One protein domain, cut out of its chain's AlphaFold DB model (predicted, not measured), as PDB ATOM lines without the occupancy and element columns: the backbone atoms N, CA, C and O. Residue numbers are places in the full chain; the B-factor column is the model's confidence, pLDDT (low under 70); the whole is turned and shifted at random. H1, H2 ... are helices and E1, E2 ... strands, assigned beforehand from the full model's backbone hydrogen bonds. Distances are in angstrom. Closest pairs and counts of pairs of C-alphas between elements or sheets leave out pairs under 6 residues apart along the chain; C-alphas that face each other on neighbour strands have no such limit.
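This is residues 13 to 113 of the 917 residues of the protein "GGDEF domain-containing protein" of Oscillospiraceae bacterium (UniProt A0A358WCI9). What is the main picture? One strongly twisted sheet of six strands curls like part of a barrel round H2 and H3, which lie in its hollow on one face. H1 only grazes the sheet, and H4 follows E6 beyond the sheet's strands. How is it built along the printed part? The 101 printed residues hold four named helices and six named strands, in the order H1 E1 E2 H2 E3 H3 E4 E5 E6 H4; the sheet's order is E3 E2 E1 E6 E5 E4, all antiparallel, and the class is mixed, helices and strands. How large is it? It is compact, with a radius of gyration of the C-alphas of 13.4 A and spans of 42 by 32 by 26 A.

Where does each element lie in the first half? H1 is residues 13 to 20, from C-alpha 13 at (137.940, 129.905, 156.645), and E1 is residues 24 to 30, 20.5 A long. E2 is residues 35 to 38, H2 residues 40 to 45 and E3 residues 52 to 54. What follows? H3 is residues 55 to 66, 16.6 A, E4 residues 76 to 81, 16.0 A, and E5 residues 84 to 94, 30.4 A. E6 is residues 98 to 105, 23.1 A, and H4 is residues 107 to 111, ending with C-alpha 111 at (119.997, 108.096, 143.404).

How do the strands pair? E1 and E2 form a hairpin, with N 28 and O 37 2.7 A apart, and N 36 and O 53 of E2 and E3 are also 2.7 A apart. E1 and E6 have N 25 and O 103 at 2.8 A. E4, E5 and E6 make a meander, each strand the antiparallel neighbour of the one before, with N 77 and O 88 at 2.8 A and N 91 and O 102 at 2.9 A. Where do the helices stand? The closest C-alphas of H2 and E1 are those of Val 42 and Gly 25, 4.8 A apart; those of H3 and E4 are Leu 65 and Tyr 77, 5.9 A. H4 has a height over the sheet of 7.0 A, and the closest C-alphas of H4 and E5 are those of Thr 107 and Tyr 87, 4.6 A. H1 and H2 are close but not clearly touching, with Leu 18 and Asn 41 having the closest C-alphas, 7.0 A; H2 and H3 are apart. Are the helix backbones complete? Every O i to N i+4 pair is within hydrogen-bond range in H2, H3 and H4, and 3 of 4 are in H1.

How far does it reach? The two C-alphas farthest apart are those of Asp 32 and Arg 113, 42.5 A. Are there cuts or long links? The printed part has no cut, and no link is long. Where is confidence low? The mean pLDDT of the printed part is 78.8; 14 residues are under 70, among them residues 50 to 52 and 111 to 113.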
ATOM      1  N   ASP A  13     138.863 130.598 155.737       73.25
ATOM      2  CA  ASP A  13     137.940 129.905 156.645       73.25
ATOM      3  C   ASP A  13     136.804 129.193 155.896       73.25
ATOM      4  O   ASP A  13     136.474 128.048 156.209       73.25
ATOM      5  N   TRP A  14     136.262 129.828 154.854       79.25
ATOM      6  CA  TRP A  14     135.279 129.207 153.968       79.25
ATOM      7  C   TRP A  14     135.883 128.046 153.171       79.25
ATOM      8  O   TRP A  14     135.284 126.980 153.093       79.25
ATOM      9  N   ASN A  15     137.109 128.183 152.665       75.38
ATOM     10  CA  ASN A  15     137.786 127.095 151.955       75.38
ATOM     11  C   ASN A  15     138.011 125.853 152.839       75.38
ATOM     12  O   ASN A  15     137.841 124.742 152.340       75.38
ATOM     13  N   ILE A  16     138.307 126.028 154.135       72.44
ATOM     14  CA  ILE A  16     138.396 124.922 155.110       72.44
ATOM     15  C   ILE A  16     137.029 124.243 155.300       72.44
ATOM     16  O   ILE A  16     136.949 123.019 155.415       72.44
ATOM     17  N   PHE A  17     135.937 125.012 155.322       73.81
ATOM     18  CA  PHE A  17     134.584 124.453 155.362       73.81
ATOM     19  C   PHE A  17     134.268 123.658 154.085       73.81
ATOM     20  O   PHE A  17     133.801 122.523 154.173       73.81
ATOM     21  N   LEU A  18     134.586 124.204 152.909       75.19
ATOM     22  CA  LEU A  18     134.349 123.552 151.617       75.19
ATOM     23  C   LEU A  18     135.105 122.225 151.464       75.19
ATOM     24  O   LEU A  18     134.581 121.316 150.824       75.19
ATOM     25  N   ASP A  19     136.286 122.083 152.080       75.69
ATOM     26  CA  ASP A  19     137.035 120.816 152.114       75.69
ATOM     27  C   ASP A  19     136.330 119.729 152.939       75.69
ATOM     28  O   ASP A  19     136.427 118.544 152.622       75.69
ATOM     29  N   ASN A  20     135.589 120.120 153.981       68.25
ATOM     30  CA  ASN A  20     134.817 119.197 154.817       68.25
ATOM     31  C   ASN A  20     133.404 118.923 154.264       68.25
ATOM     32  O   ASN A  20     132.780 117.933 154.645       68.25
ATOM     33  N   PHE A  21     132.901 119.775 153.364       74.44
ATOM     34  CA  PHE A  21     131.558 119.688 152.782       74.44
ATOM     35  C   PHE A  21     131.598 119.868 151.251       74.44
ATOM     36  O   PHE A  21     131.107 120.873 150.733       74.44
ATOM     37  N   PRO A  22     132.133 118.884 150.498       78.50
ATOM     38  CA  PRO A  22     132.362 119.004 149.052       78.50
ATOM     39  C   PRO A  22     131.067 119.104 148.233       78.50
ATOM     40  O   PRO A  22     131.089 119.511 147.078       78.50
ATOM     41  N   THR A  23     129.926 118.745 148.829       82.56
ATOM     42  CA  THR A  23     128.611 118.781 148.182       82.56
ATOM     43  C   THR A  23     127.915 120.134 148.305       82.56
ATOM     44  O   THR A  23     126.776 120.240 147.870       82.56
ATOM     45  N   ILE A  24     128.525 121.151 148.926       84.38
ATOM     46  CA  ILE A  24     127.937 122.491 149.083       84.38
ATOM     47  C   ILE A  24     128.878 123.535 148.482       84.38
ATOM     48  O   ILE A  24     130.083 123.481 148.710       84.38
ATOM     49  N   GLY A  25     128.315 124.492 147.752       86.19
ATOM     50  CA  GLY A  25     129.021 125.648 147.214       86.19
ATOM     51  C   GLY A  25     128.168 126.917 147.251       86.19
ATOM     52  O   GLY A  25     126.944 126.875 147.408       86.19
ATOM     53  N   VAL A  26     128.823 128.063 147.127       87.75
ATOM     54  CA  VAL A  26     128.229 129.400 147.140       87.75
ATOM     55  C   VAL A  26     128.703 130.205 145.934       87.75
ATOM     56  O   VAL A  26     129.864 130.141 145.532       87.75
ATOM     57  N   PHE A  27     127.797 131.008 145.377       89.38
ATOM     58  CA  PHE A  27     128.101 132.019 144.371       89.38
ATOM     59  C   PHE A  27     127.481 133.369 144.728       89.38
ATOM     60  O   PHE A  27     126.477 133.451 145.437       89.38
ATOM     61  N   LYS A  28     128.077 134.445 144.221       86.81
ATOM     62  CA  LYS A  28     127.671 135.832 144.419       86.81
ATOM     63  C   LYS A  28     127.669 136.574 143.083       86.81
ATOM     64  O   LYS A  28     128.665 136.574 142.367       86.81
ATOM     65  N   LEU A  29     126.575 137.275 142.800       85.94
ATOM     66  CA  LEU A  29     126.397 138.138 141.630       85.94
ATOM     67  C   LEU A  29     126.150 139.584 142.103       85.94
ATOM     68  O   LEU A  29     125.007 139.933 142.398       85.94
ATOM     69  N   PRO A  30     127.185 140.435 142.218       82.62
ATOM     70  CA  PRO A  30     127.013 141.851 142.557       82.62
ATOM     71  C   PRO A  30     126.199 142.587 141.494       82.62
ATOM     72  O   PRO A  30     126.342 142.298 140.306       82.62
ATOM     73  N   HIS A  31     125.328 143.520 141.879       80.38
ATOM     74  CA  HIS A  31     124.480 144.236 140.915       80.38
ATOM     75  C   HIS A  31     125.285 145.159 139.986       80.38
ATOM     76  O   HIS A  31     124.972 145.262 138.803       80.38
ATOM     77  N   ASP A  32     126.355 145.724 140.518       78.38
ATOM     78  CA  ASP A  32     127.207 146.798 140.015       78.38
ATOM     79  C   ASP A  32     128.488 146.310 139.306       78.38
ATOM     80  O   ASP A  32     129.199 147.105 138.691       78.38
ATOM     81  N   LEU A  33     128.748 144.998 139.305       77.62
ATOM     82  CA  LEU A  33     129.850 144.365 138.572       77.62
ATOM     83  C   LEU A  33     129.311 143.402 137.504       77.62
ATOM     84  O   LEU A  33     128.309 142.722 137.719       77.62
ATOM     85  N   ASN A  34     129.995 143.301 136.358       81.50
ATOM     86  CA  ASN A  34     129.627 142.375 135.272       81.50
ATOM     87  C   ASN A  34     130.287 140.985 135.411       81.50
ATOM     88  O   ASN A  34     130.491 140.266 134.428       81.50
ATOM     89  N   GLU A  35     130.630 140.608 136.641       83.50
ATOM     90  CA  GLU A  35     131.287 139.350 136.990       83.50
ATOM     91  C   GLU A  35     130.456 138.568 138.012       83.50
ATOM     92  O   GLU A  35     129.818 139.132 138.904       83.50
ATOM     93  N   ALA A  36     130.466 137.250 137.859       85.56
ATOM     94  CA  ALA A  36     129.948 136.269 138.791       85.56
ATOM     95  C   ALA A  36     131.116 135.656 139.563       85.56
ATOM     96  O   ALA A  36     132.036 135.109 138.953       85.56
ATOM     97  N   TYR A  37     131.044 135.719 140.890       86.50
ATOM     98  CA  TYR A  37     132.007 135.088 141.789       86.50
ATOM     99  C   TYR A  37     131.414 133.792 142.317       86.50
ATOM    100  O   TYR A  37     130.249 133.760 142.710       86.50
ATOM    101  N   TYR A  38     132.190 132.723 142.352       87.56
ATOM    102  CA  TYR A  38     131.732 131.436 142.856       87.56
ATOM    103  C   TYR A  38     132.904 130.658 143.435       87.56
ATOM    104  O   TYR A  38     134.053 130.875 143.064       87.56
ATOM    105  N   ASP A  39     132.626 129.791 144.400       86.69
ATOM    106  CA  ASP A  39     133.679 128.981 144.997       86.69
ATOM    107  C   ASP A  39     134.028 127.744 144.154       86.69
ATOM    108  O   ASP A  39     133.351 127.380 143.186       86.69
ATOM    109  N   LYS A  40     135.116 127.077 144.553       83.62
ATOM    110  CA  LYS A  40     135.639 125.877 143.889       83.62
ATOM    111  C   LYS A  40     134.621 124.732 143.799       83.62
ATOM    112  O   LYS A  40     134.678 123.950 142.853       83.62
ATOM    113  N   ASN A  41     133.687 124.636 144.748       86.12
ATOM    114  CA  ASN A  41     132.684 123.574 144.774       86.12
ATOM    115  C   ASN A  41     131.559 123.876 143.775       86.12
ATOM    116  O   ASN A  41     131.133 122.973 143.060       86.12
ATOM    117  N   VAL A  42     131.135 125.140 143.638       87.25
ATOM    118  CA  VAL A  42     130.227 125.560 142.553       87.25
ATOM    119  C   VAL A  42     130.865 125.338 141.186       87.25
ATOM    120  O   VAL A  42     130.212 124.797 140.294       87.25
ATOM    121  N   ALA A  43     132.138 125.714 141.026       85.44
ATOM    122  CA  ALA A  43     132.866 125.498 139.779       85.44
ATOM    123  C   ALA A  43     132.907 124.008 139.403       85.44
ATOM    124  O   ALA A  43     132.648 123.655 138.254       85.44
ATOM    125  N   ALA A  44     133.145 123.129 140.382       83.06
ATOM    126  CA  ALA A  44     133.124 121.684 140.184       83.06
ATOM    127  C   ALA A  44     131.723 121.151 139.833       83.06
ATOM    128  O   ALA A  44     131.582 120.441 138.843       83.06
ATOM    129  N   MET A  45     130.681 121.523 140.588       85.94
ATOM    130  CA  MET A  45     129.307 121.028 140.384       85.94
ATOM    131  C   MET A  45     128.695 121.469 139.056       85.94
ATOM    132  O   MET A  45     127.905 120.740 138.462       85.94
ATOM    133  N   LEU A  46     129.032 122.676 138.603       84.50
ATOM    134  CA  LEU A  46     128.508 123.238 137.362       84.50
ATOM    135  C   LEU A  46     129.462 123.062 136.171       84.50
ATOM    136  O   LEU A  46     129.135 123.498 135.068       84.50
ATOM    137  N   HIS A  47     130.605 122.392 136.362       82.19
ATOM    138  CA  HIS A  47     131.658 122.188 135.356       82.19
ATOM    139  C   HIS A  47     132.160 123.495 134.716       82.19
ATOM    140  O   HIS A  47     132.348 123.594 133.502       82.19
ATOM    141  N   ILE A  48     132.387 124.509 135.548       81.88
ATOM    142  CA  ILE A  48     132.863 125.826 135.133       81.88
ATOM    143  C   ILE A  48     134.389 125.900 135.265       81.88
ATOM    144  O   ILE A  48     134.960 125.519 136.284       81.88
ATOM    145  N   SER A  49     135.063 126.424 134.241       72.31
ATOM    146  CA  SER A  49     136.513 126.646 134.241       72.31
ATOM    147  C   SER A  49     136.876 128.079 134.662       72.31
ATOM    148  O   SER A  49     136.505 129.019 133.957       72.31
ATOM    149  N   GLY A  50     137.654 128.230 135.742       68.69
ATOM    150  CA  GLY A  50     138.144 129.515 136.280       68.69
ATOM    151  C   GLY A  50     137.369 130.003 137.511       68.69
ATOM    152  O   GLY A  50     136.268 129.523 137.755       68.69
ATOM    153  N   ASP A  51     137.928 130.952 138.270       61.12
ATOM    154  CA  ASP A  51     137.382 131.416 139.567       61.12
ATOM    155  C   ASP A  51     136.286 132.498 139.443       61.12
ATOM    156  O   ASP A  51     135.615 132.840 140.417       61.12
ATOM    157  N   ASN A  52     136.087 133.041 138.239       69.81
ATOM    158  CA  ASN A  52     135.007 133.968 137.914       69.81
ATOM    159  C   ASN A  52     134.560 133.824 136.447       69.81
ATOM    160  O   ASN A  52     135.275 133.298 135.590       69.81
ATOM    161  N   MET A  53     133.349 134.296 136.149       82.12
ATOM    162  CA  MET A  53     132.801 134.335 134.790       82.12
ATOM    163  C   MET A  53     131.991 135.612 134.588       82.12
ATOM    164  O   MET A  53     131.470 136.189 135.534       82.12
ATOM    165  N   ASN A  54     131.832 136.048 133.340       85.75
ATOM    166  CA  ASN A  54     130.876 137.093 133.002       85.75
ATOM    167  C   ASN A  54     129.460 136.775 133.540       85.75
ATOM    168  O   ASN A  54     128.944 135.669 133.353       85.75
ATOM    169  N   LYS A  55     128.837 137.766 134.181       82.50
ATOM    170  CA  LYS A  55     127.560 137.630 134.894       82.50
ATOM    171  C   LYS A  55     126.400 137.192 133.994       82.50
ATOM    172  O   LYS A  55     125.604 136.361 134.414       82.50
ATOM    173  N   GLU A  56     126.323 137.681 132.754       79.94
ATOM    174  CA  GLU A  56     125.269 137.280 131.804       79.94
ATOM    175  C   GLU A  56     125.389 135.804 131.410       79.94
ATOM    176  O   GLU A  56     124.388 135.093 131.340       79.94
ATOM    177  N   LYS A  57     126.621 135.308 131.228       82.19
ATOM    178  CA  LYS A  57     126.860 133.882 130.957       82.19
ATOM    179  C   LYS A  57     126.487 133.001 132.148       82.19
ATOM    180  O   LYS A  57     125.939 131.921 131.953       82.19
ATOM    181  N   PHE A  58     126.756 133.466 133.368       86.00
ATOM    182  CA  PHE A  58     126.386 132.739 134.581       86.00
ATOM    183  C   PHE A  58     124.864 132.721 134.799       86.00
ATOM    184  O   PHE A  58     124.320 131.693 135.195       86.00
ATOM    185  N   TYR A  59     124.152 133.809 134.482       80.88
ATOM    186  CA  TYR A  59     122.685 133.811 134.492       80.88
ATOM    187  C   TYR A  59     122.093 132.844 133.472       80.88
ATOM    188  O   TYR A  59     121.245 132.043 133.844       80.88
ATOM    189  N   ALA A  60     122.588 132.844 132.230       80.19
ATOM    190  CA  ALA A  60     122.124 131.901 131.212       80.19
ATOM    191  C   ALA A  60     122.317 130.432 131.643       80.19
ATOM    192  O   ALA A  60     121.480 129.577 131.353       80.19
ATOM    193  N   LEU A  61     123.391 130.139 132.387       82.88
ATOM    194  CA  LEU A  61     123.622 128.821 132.978       82.88
ATOM    195  C   LEU A  61     122.585 128.484 134.064       82.88
ATOM    196  O   LEU A  61     122.026 127.388 134.050       82.88
ATOM    197  N   LEU A  62     122.287 129.416 134.975       82.06
ATOM    198  CA  LEU A  62     121.247 129.232 135.995       82.06
ATOM    199  C   LEU A  62     119.847 129.072 135.386       82.06
ATOM    200  O   LEU A  62     119.069 128.252 135.869       82.06
ATOM    201  N   ASP A  63     119.543 129.798 134.312       77.31
ATOM    202  CA  ASP A  63     118.266 129.680 133.604       77.31
ATOM    203  C   ASP A  63     118.127 128.305 132.936       77.31
ATOM    204  O   ASP A  63     117.085 127.664 133.068       77.31
ATOM    205  N   SER A  64     119.201 127.775 132.337       76.12
ATOM    206  CA  SER A  64     119.201 126.421 131.756       76.12
ATOM    207  C   SER A  64     118.983 125.302 132.790       76.12
ATOM    208  O   SER A  64     118.402 124.257 132.481       76.12
ATOM    209  N   LEU A  65     119.402 125.521 134.043       75.50
ATOM    210  CA  LEU A  65     119.098 124.623 135.162       75.50
ATOM    211  C   LEU A  65     117.616 124.693 135.532       75.50
ATOM    212  O   LEU A  65     116.998 123.668 135.815       75.50
ATOM    213  N   ASN A  66     117.040 125.895 135.501       66.31
ATOM    214  CA  ASN A  66     115.659 126.147 135.895       66.31
ATOM    215  C   ASN A  66     114.645 125.454 134.963       66.31
ATOM    216  O   ASN A  66     113.597 125.000 135.419       66.31
ATOM    217  N   GLU A  67     114.985 125.289 133.680       70.94
ATOM    218  CA  GLU A  67     114.180 124.543 132.699       70.94
ATOM    219  C   GLU A  67     114.081 123.033 133.001       70.94
ATOM    220  O   GLU A  67     113.166 122.367 132.520       70.94
ATOM    221  N   ASN A  68     114.974 122.490 133.838       76.06
ATOM    222  CA  ASN A  68     115.070 121.063 134.161       76.06
ATOM    223  C   ASN A  68     114.766 120.772 135.641       76.06
ATOM    224  O   ASN A  68     115.433 119.956 136.289       76.06
ATOM    225  N   GLN A  69     113.764 121.446 136.212       79.25
ATOM    226  CA  GLN A  69     113.329 121.186 137.585       79.25
ATOM    227  C   GLN A  69     112.756 119.765 137.739       79.25
ATOM    228  O   GLN A  69     111.915 119.322 136.959       79.25
ATOM    229  N   VAL A  70     113.172 119.058 138.791       77.25
ATOM    230  CA  VAL A  70     112.665 117.717 139.108       77.25
ATOM    231  C   VAL A  70     111.218 117.811 139.600       77.25
ATOM    232  O   VAL A  70     110.926 118.465 140.607       77.25
ATOM    233  N   GLU A  71     110.307 117.122 138.913       64.38
ATOM    234  CA  GLU A  71     108.880 117.110 139.236       64.38
ATOM    235  C   GLU A  71     108.630 116.668 140.694       64.38
ATOM    236  O   GLU A  71     109.232 115.719 141.201       64.38
ATOM    237  N   GLY A  72     107.774 117.403 141.412       65.50
ATOM    238  CA  GLY A  72     107.483 117.157 142.832       65.50
ATOM    239  C   GLY A  72     108.543 117.661 143.825       65.50
ATOM    240  O   GLY A  72     108.318 117.599 145.034       65.50
ATOM    241  N   HIS A  73     109.664 118.218 143.355       65.75
ATOM    242  CA  HIS A  73     110.739 118.734 144.202       65.75
ATOM    243  C   HIS A  73     110.991 120.228 143.966       65.75
ATOM    244  O   HIS A  73     111.456 120.653 142.911       65.75
ATOM    245  N   LYS A  74     110.716 121.062 144.979       70.94
ATOM    246  CA  LYS A  74     111.029 122.498 144.914       70.94
ATOM    247  C   LYS A  74     112.542 122.723 144.938       70.94
ATOM    248  O   LYS A  74     113.216 122.232 145.845       70.94
ATOM    249  N   ASN A  75     113.028 123.534 143.997       79.56
ATOM    250  CA  ASN A  75     114.405 124.024 143.921       79.56
ATOM    251  C   ASN A  75     115.476 122.946 143.684       79.56
ATOM    252  O   ASN A  75     116.631 123.170 144.043       79.56
ATOM    253  N   ILE A  76     115.103 121.780 143.145       80.94
ATOM    254  CA  ILE A  76     116.050 120.735 142.738       80.94
ATOM    255  C   ILE A  76     115.972 120.585 141.226       80.94
ATOM    256  O   ILE A  76     114.890 120.372 140.683       80.94
ATOM    257  N   TYR A  77     117.122 120.678 140.576       85.06
ATOM    258  CA  TYR A  77     117.267 120.732 139.132       85.06
ATOM    259  C   TYR A  77     118.171 119.600 138.670       85.06
ATOM    260  O   TYR A  77     119.147 119.257 139.340       85.06
ATOM    261  N   MET A  78     117.831 118.993 137.543       83.19
ATOM    262  CA  MET A  78     118.674 118.001 136.896       83.19
ATOM    263  C   MET A  78     119.664 118.726 135.985       83.19
ATOM    264  O   MET A  78     119.257 119.486 135.109       83.19
ATOM    265  N   TYR A  79     120.956 118.501 136.194       83.94
ATOM    266  CA  TYR A  79     122.025 119.081 135.392       83.94
ATOM    267  C   TYR A  79     122.833 117.976 134.733       83.94
ATOM    268  O   TYR A  79     123.312 117.070 135.414       83.94
ATOM    269  N   THR A  80     122.999 118.055 133.416       78.94
ATOM    270  CA  THR A  80     123.813 117.101 132.664       78.94
ATOM    271  C   THR A  80     124.931 117.847 131.956       78.94
ATOM    272  O   THR A  80     124.680 118.648 131.059       78.94
ATOM    273  N   ALA A  81     126.171 117.557 132.337       73.38
ATOM    274  CA  ALA A  81     127.365 118.136 131.736       73.38
ATOM    275  C   ALA A  81     128.444 117.055 131.594       73.38
ATOM    276  O   ALA A  81     128.583 116.180 132.440       73.38
ATOM    277  N   GLY A  82     129.174 117.055 130.473       65.75
ATOM    278  CA  GLY A  82     130.255 116.084 130.237       65.75
ATOM    279  C   GLY A  82     129.832 114.606 130.152       65.75
ATOM    280  O   GLY A  82     130.700 113.742 130.134       65.75
ATOM    281  N   GLY A  83     128.529 114.305 130.069       68.44
ATOM    282  CA  GLY A  83     127.992 112.937 130.053       68.44
ATOM    283  C   GLY A  83     127.582 112.386 131.425       68.44
ATOM    284  O   GLY A  83     127.063 111.274 131.484       68.44
ATOM    285  N   GLU A  84     127.757 113.157 132.503       73.62
ATOM    286  CA  GLU A  84     127.284 112.824 133.851       73.62
ATOM    287  C   GLU A  84     126.039 113.649 134.202       73.62
ATOM    288  O   GLU A  84     125.934 114.821 133.834       73.62
ATOM    289  N   THR A  85     125.079 113.024 134.890       80.25
ATOM    290  CA  THR A  85     123.856 113.685 135.366       80.25
ATOM    291  C   THR A  85     123.902 113.822 136.878       80.25
ATOM    292  O   THR A  85     123.916 112.817 137.594       80.25
ATOM    293  N   SER A  86     123.827 115.064 137.343       84.06
ATOM    294  CA  SER A  86     123.784 115.436 138.752       84.06
ATOM    295  C   SER A  86     122.455 116.109 139.093       84.06
ATOM    296  O   SER A  86     121.828 116.766 138.261       84.06
ATOM    297  N   TYR A  87     122.008 115.956 140.335       85.50
ATOM    298  CA  TYR A  87     120.843 116.649 140.872       85.50
ATOM    299  C   TYR A  87     121.310 117.762 141.796       85.50
ATOM    300  O   TYR A  87     121.930 117.507 142.827       85.50
ATOM    301  N   ILE A  88     120.987 118.996 141.434       87.75
ATOM    302  CA  ILE A  88     121.512 120.192 142.074       87.75
ATOM    303  C   ILE A  88     120.372 120.958 142.731       87.75
ATOM    304  O   ILE A  88     119.409 121.366 142.085       87.75
ATOM    305  N   LYS A  89     120.481 121.179 144.039       86.81
ATOM    306  CA  LYS A  89     119.556 122.014 144.796       86.81
ATOM    307  C   LYS A  89     120.097 123.435 144.884       86.81
ATOM    308  O   LYS A  89     121.178 123.634 145.426       86.81
ATOM    309  N   ILE A  90     119.336 124.418 144.404       86.25
ATOM    310  CA  ILE A  90     119.773 125.823 144.377       86.25
ATOM    311  C   ILE A  90     118.844 126.678 145.231       86.25
ATOM    312  O   ILE A  90     117.626 126.645 145.077       86.25
ATOM    313  N   LYS A  91     119.410 127.484 146.128       84.69
ATOM    314  CA  LYS A  91     118.669 128.493 146.886       84.69
ATOM    315  C   LYS A  91     119.303 129.856 146.669       84.69
ATOM    316  O   LYS A  91     120.461 130.054 147.013       84.69
ATOM    317  N   ILE A  92     118.519 130.790 146.146       84.94
ATOM    318  CA  ILE A  92     118.946 132.163 145.896       84.94
ATOM    319  C   ILE A  92     118.354 133.082 146.965       84.94
ATOM    320  O   ILE A  92     117.185 132.954 147.331       84.94
ATOM    321  N   VAL A  93     119.179 133.993 147.466       78.31
ATOM    322  CA  VAL A  93     118.817 135.073 148.381       78.31
ATOM    323  C   VAL A  93     119.173 136.393 147.702       78.31
ATOM    324  O   VAL A  93     120.294 136.563 147.222       78.31
ATOM    325  N   TYR A  94     118.211 137.308 147.652       79.25
ATOM    326  CA  TYR A  94     118.392 138.647 147.099       79.25
ATOM    327  C   TYR A  94     118.732 139.619 148.232       79.25
ATOM    328  O   TYR A  94     118.018 139.666 149.233       79.25
ATOM    329  N   ASP A  95     119.821 140.362 148.067       75.19
ATOM    330  CA  ASP A  95     120.253 141.471 148.922       75.19
ATOM    331  C   ASP A  95     120.219 142.764 148.076       75.19
ATOM    332  O   ASP A  95     120.105 142.692 146.851       75.19
ATOM    333  N   THR A  96     120.291 143.949 148.686       74.94
ATOM    334  CA  THR A  96     120.190 145.229 147.956       74.94
ATOM    335  C   THR A  96     121.331 145.443 146.963       74.94
ATOM    336  O   THR A  96     121.121 146.063 145.924       74.94
ATOM    337  N   ASP A  97     122.511 144.882 147.245       76.62
ATOM    338  CA  ASP A  97     123.735 145.144 146.474       76.62
ATOM    339  C   ASP A  97     124.214 143.921 145.663       76.62
ATOM    340  O   ASP A  97     125.082 144.021 144.796       76.62
ATOM    341  N   TYR A  98     123.671 142.729 145.925       80.62
ATOM    342  CA  TYR A  98     124.069 141.499 145.238       80.62
ATOM    343  C   TYR A  98     123.029 140.385 145.385       80.62
ATOM    344  O   TYR A  98     122.245 140.335 146.327       80.62
ATOM    345  N   LEU A  99     123.106 139.404 144.492       83.44
ATOM    346  CA  LEU A  99     122.418 138.124 144.617       83.44
ATOM    347  C   LEU A  99     123.397 137.083 145.169       83.44
ATOM    348  O   LEU A  99     124.502 136.933 144.646       83.44
ATOM    349  N   LEU A 100     123.007 136.362 146.221       86.25
ATOM    350  CA  LEU A 100     123.790 135.269 146.802       86.25
ATOM    351  C   LEU A 100     123.070 133.937 146.587       86.25
ATOM    352  O   LEU A 100     121.920 133.775 146.992       86.25
ATOM    353  N   GLY A 101     123.741 132.974 145.968       86.06
ATOM    354  CA  GLY A 101     123.203 131.645 145.720       86.06
ATOM    355  C   GLY A 101     123.975 130.561 146.457       86.06
ATOM    356  O   GLY A 101     125.201 130.570 146.492       86.06
ATOM    357  N   PHE A 102     123.242 129.610 147.025       87.31
ATOM    358  CA  PHE A 102     123.767 128.379 147.606       87.31
ATOM    359  C   PHE A 102     123.395 127.217 146.695       87.31
ATOM    360  O   PHE A 102     122.226 127.069 146.326       87.31
ATOM    361  N   ILE A 103     124.378 126.393 146.363       88.62
ATOM    362  CA  ILE A 103     124.237 125.213 145.522       88.62
ATOM    363  C   ILE A 103     124.615 123.990 146.348       88.62
ATOM    364  O   ILE A 103     125.618 123.999 147.058       88.62
ATOM    365  N   GLN A 104     123.803 122.942 146.272       89.06
ATOM    366  CA  GLN A 104     124.091 121.665 146.904       89.06
ATOM    367  C   GLN A 104     123.900 120.517 145.915       89.06
ATOM    368  O   GLN A 104     122.819 120.371 145.343       89.06
ATOM    369  N   ASP A 105     124.912 119.667 145.770       86.38
ATOM    370  CA  ASP A 105     124.788 118.393 145.072       86.38
ATOM    371  C   ASP A 105     123.997 117.403 145.946       86.38
ATOM    372  O   ASP A 105     124.404 117.039 147.052       86.38
ATOM    373  N   VAL A 106     122.824 116.998 145.459       83.50
ATOM    374  CA  VAL A 106     121.926 116.023 146.093       83.50
ATOM    375  C   VAL A 106     121.799 114.747 145.257       83.50
ATOM    376  O   VAL A 106     120.863 113.970 145.448       83.50
ATOM    377  N   THR A 107     122.744 114.496 144.349       80.81
ATOM    378  CA  THR A 107     122.736 113.357 143.422       80.81
ATOM    379  C   THR A 107     122.677 112.037 144.160       80.81
ATOM    380  O   THR A 107     121.816 111.213 143.864       80.81
ATOM    381  N   GLN A 108     123.498 111.863 145.197       72.25
ATOM    382  CA  GLN A 108     123.468 110.654 146.021       72.25
ATOM    383  C   GLN A 108     122.136 110.492 146.762       72.25
ATOM    384  O   GLN A 108     121.646 109.380 146.866       72.25
ATOM    385  N   ILE A 109     121.502 111.581 147.210       67.31
ATOM    386  CA  ILE A 109     120.190 111.540 147.885       67.31
ATOM    387  C   ILE A 109     119.085 111.141 146.894       67.31
ATOM    388  O   ILE A 109     118.176 110.389 147.244       67.31
ATOM    389  N   MET A 110     119.165 111.627 145.654       70.38
ATOM    390  CA  MET A 110     118.208 111.302 144.595       70.38
ATOM    391  C   MET A 110     118.406 109.889 144.037       70.38
ATOM    392  O   MET A 110     117.421 109.195 143.793       70.38
ATOM    393  N   GLN A 111     119.652 109.434 143.894       63.91
ATOM    394  CA  GLN A 111     119.997 108.096 143.404       63.91
ATOM    395  C   GLN A 111     119.870 107.013 144.489       63.91
ATOM    396  O   GLN A 111     119.546 105.871 144.171       63.91
ATOM    397  N   ALA A 112     120.032 107.355 145.773       52.31
ATOM    398  CA  ALA A 112     119.825 106.440 146.902       52.31
ATOM    399  C   ALA A 112     118.344 106.137 147.187       52.31
ATOM    400  O   ALA A 112     118.037 105.371 148.103       52.31
ATOM    401  N   ARG A 113     117.404 106.677 146.398       44.50
ATOM    402  CA  ARG A 113     115.978 106.338 146.487       44.50
ATOM    403  C   ARG A 113     115.684 104.959 145.899       44.50
ATOM    404  O   ARG A 113     114.998 104.814 144.893       44.50
TER     405      ARG A 113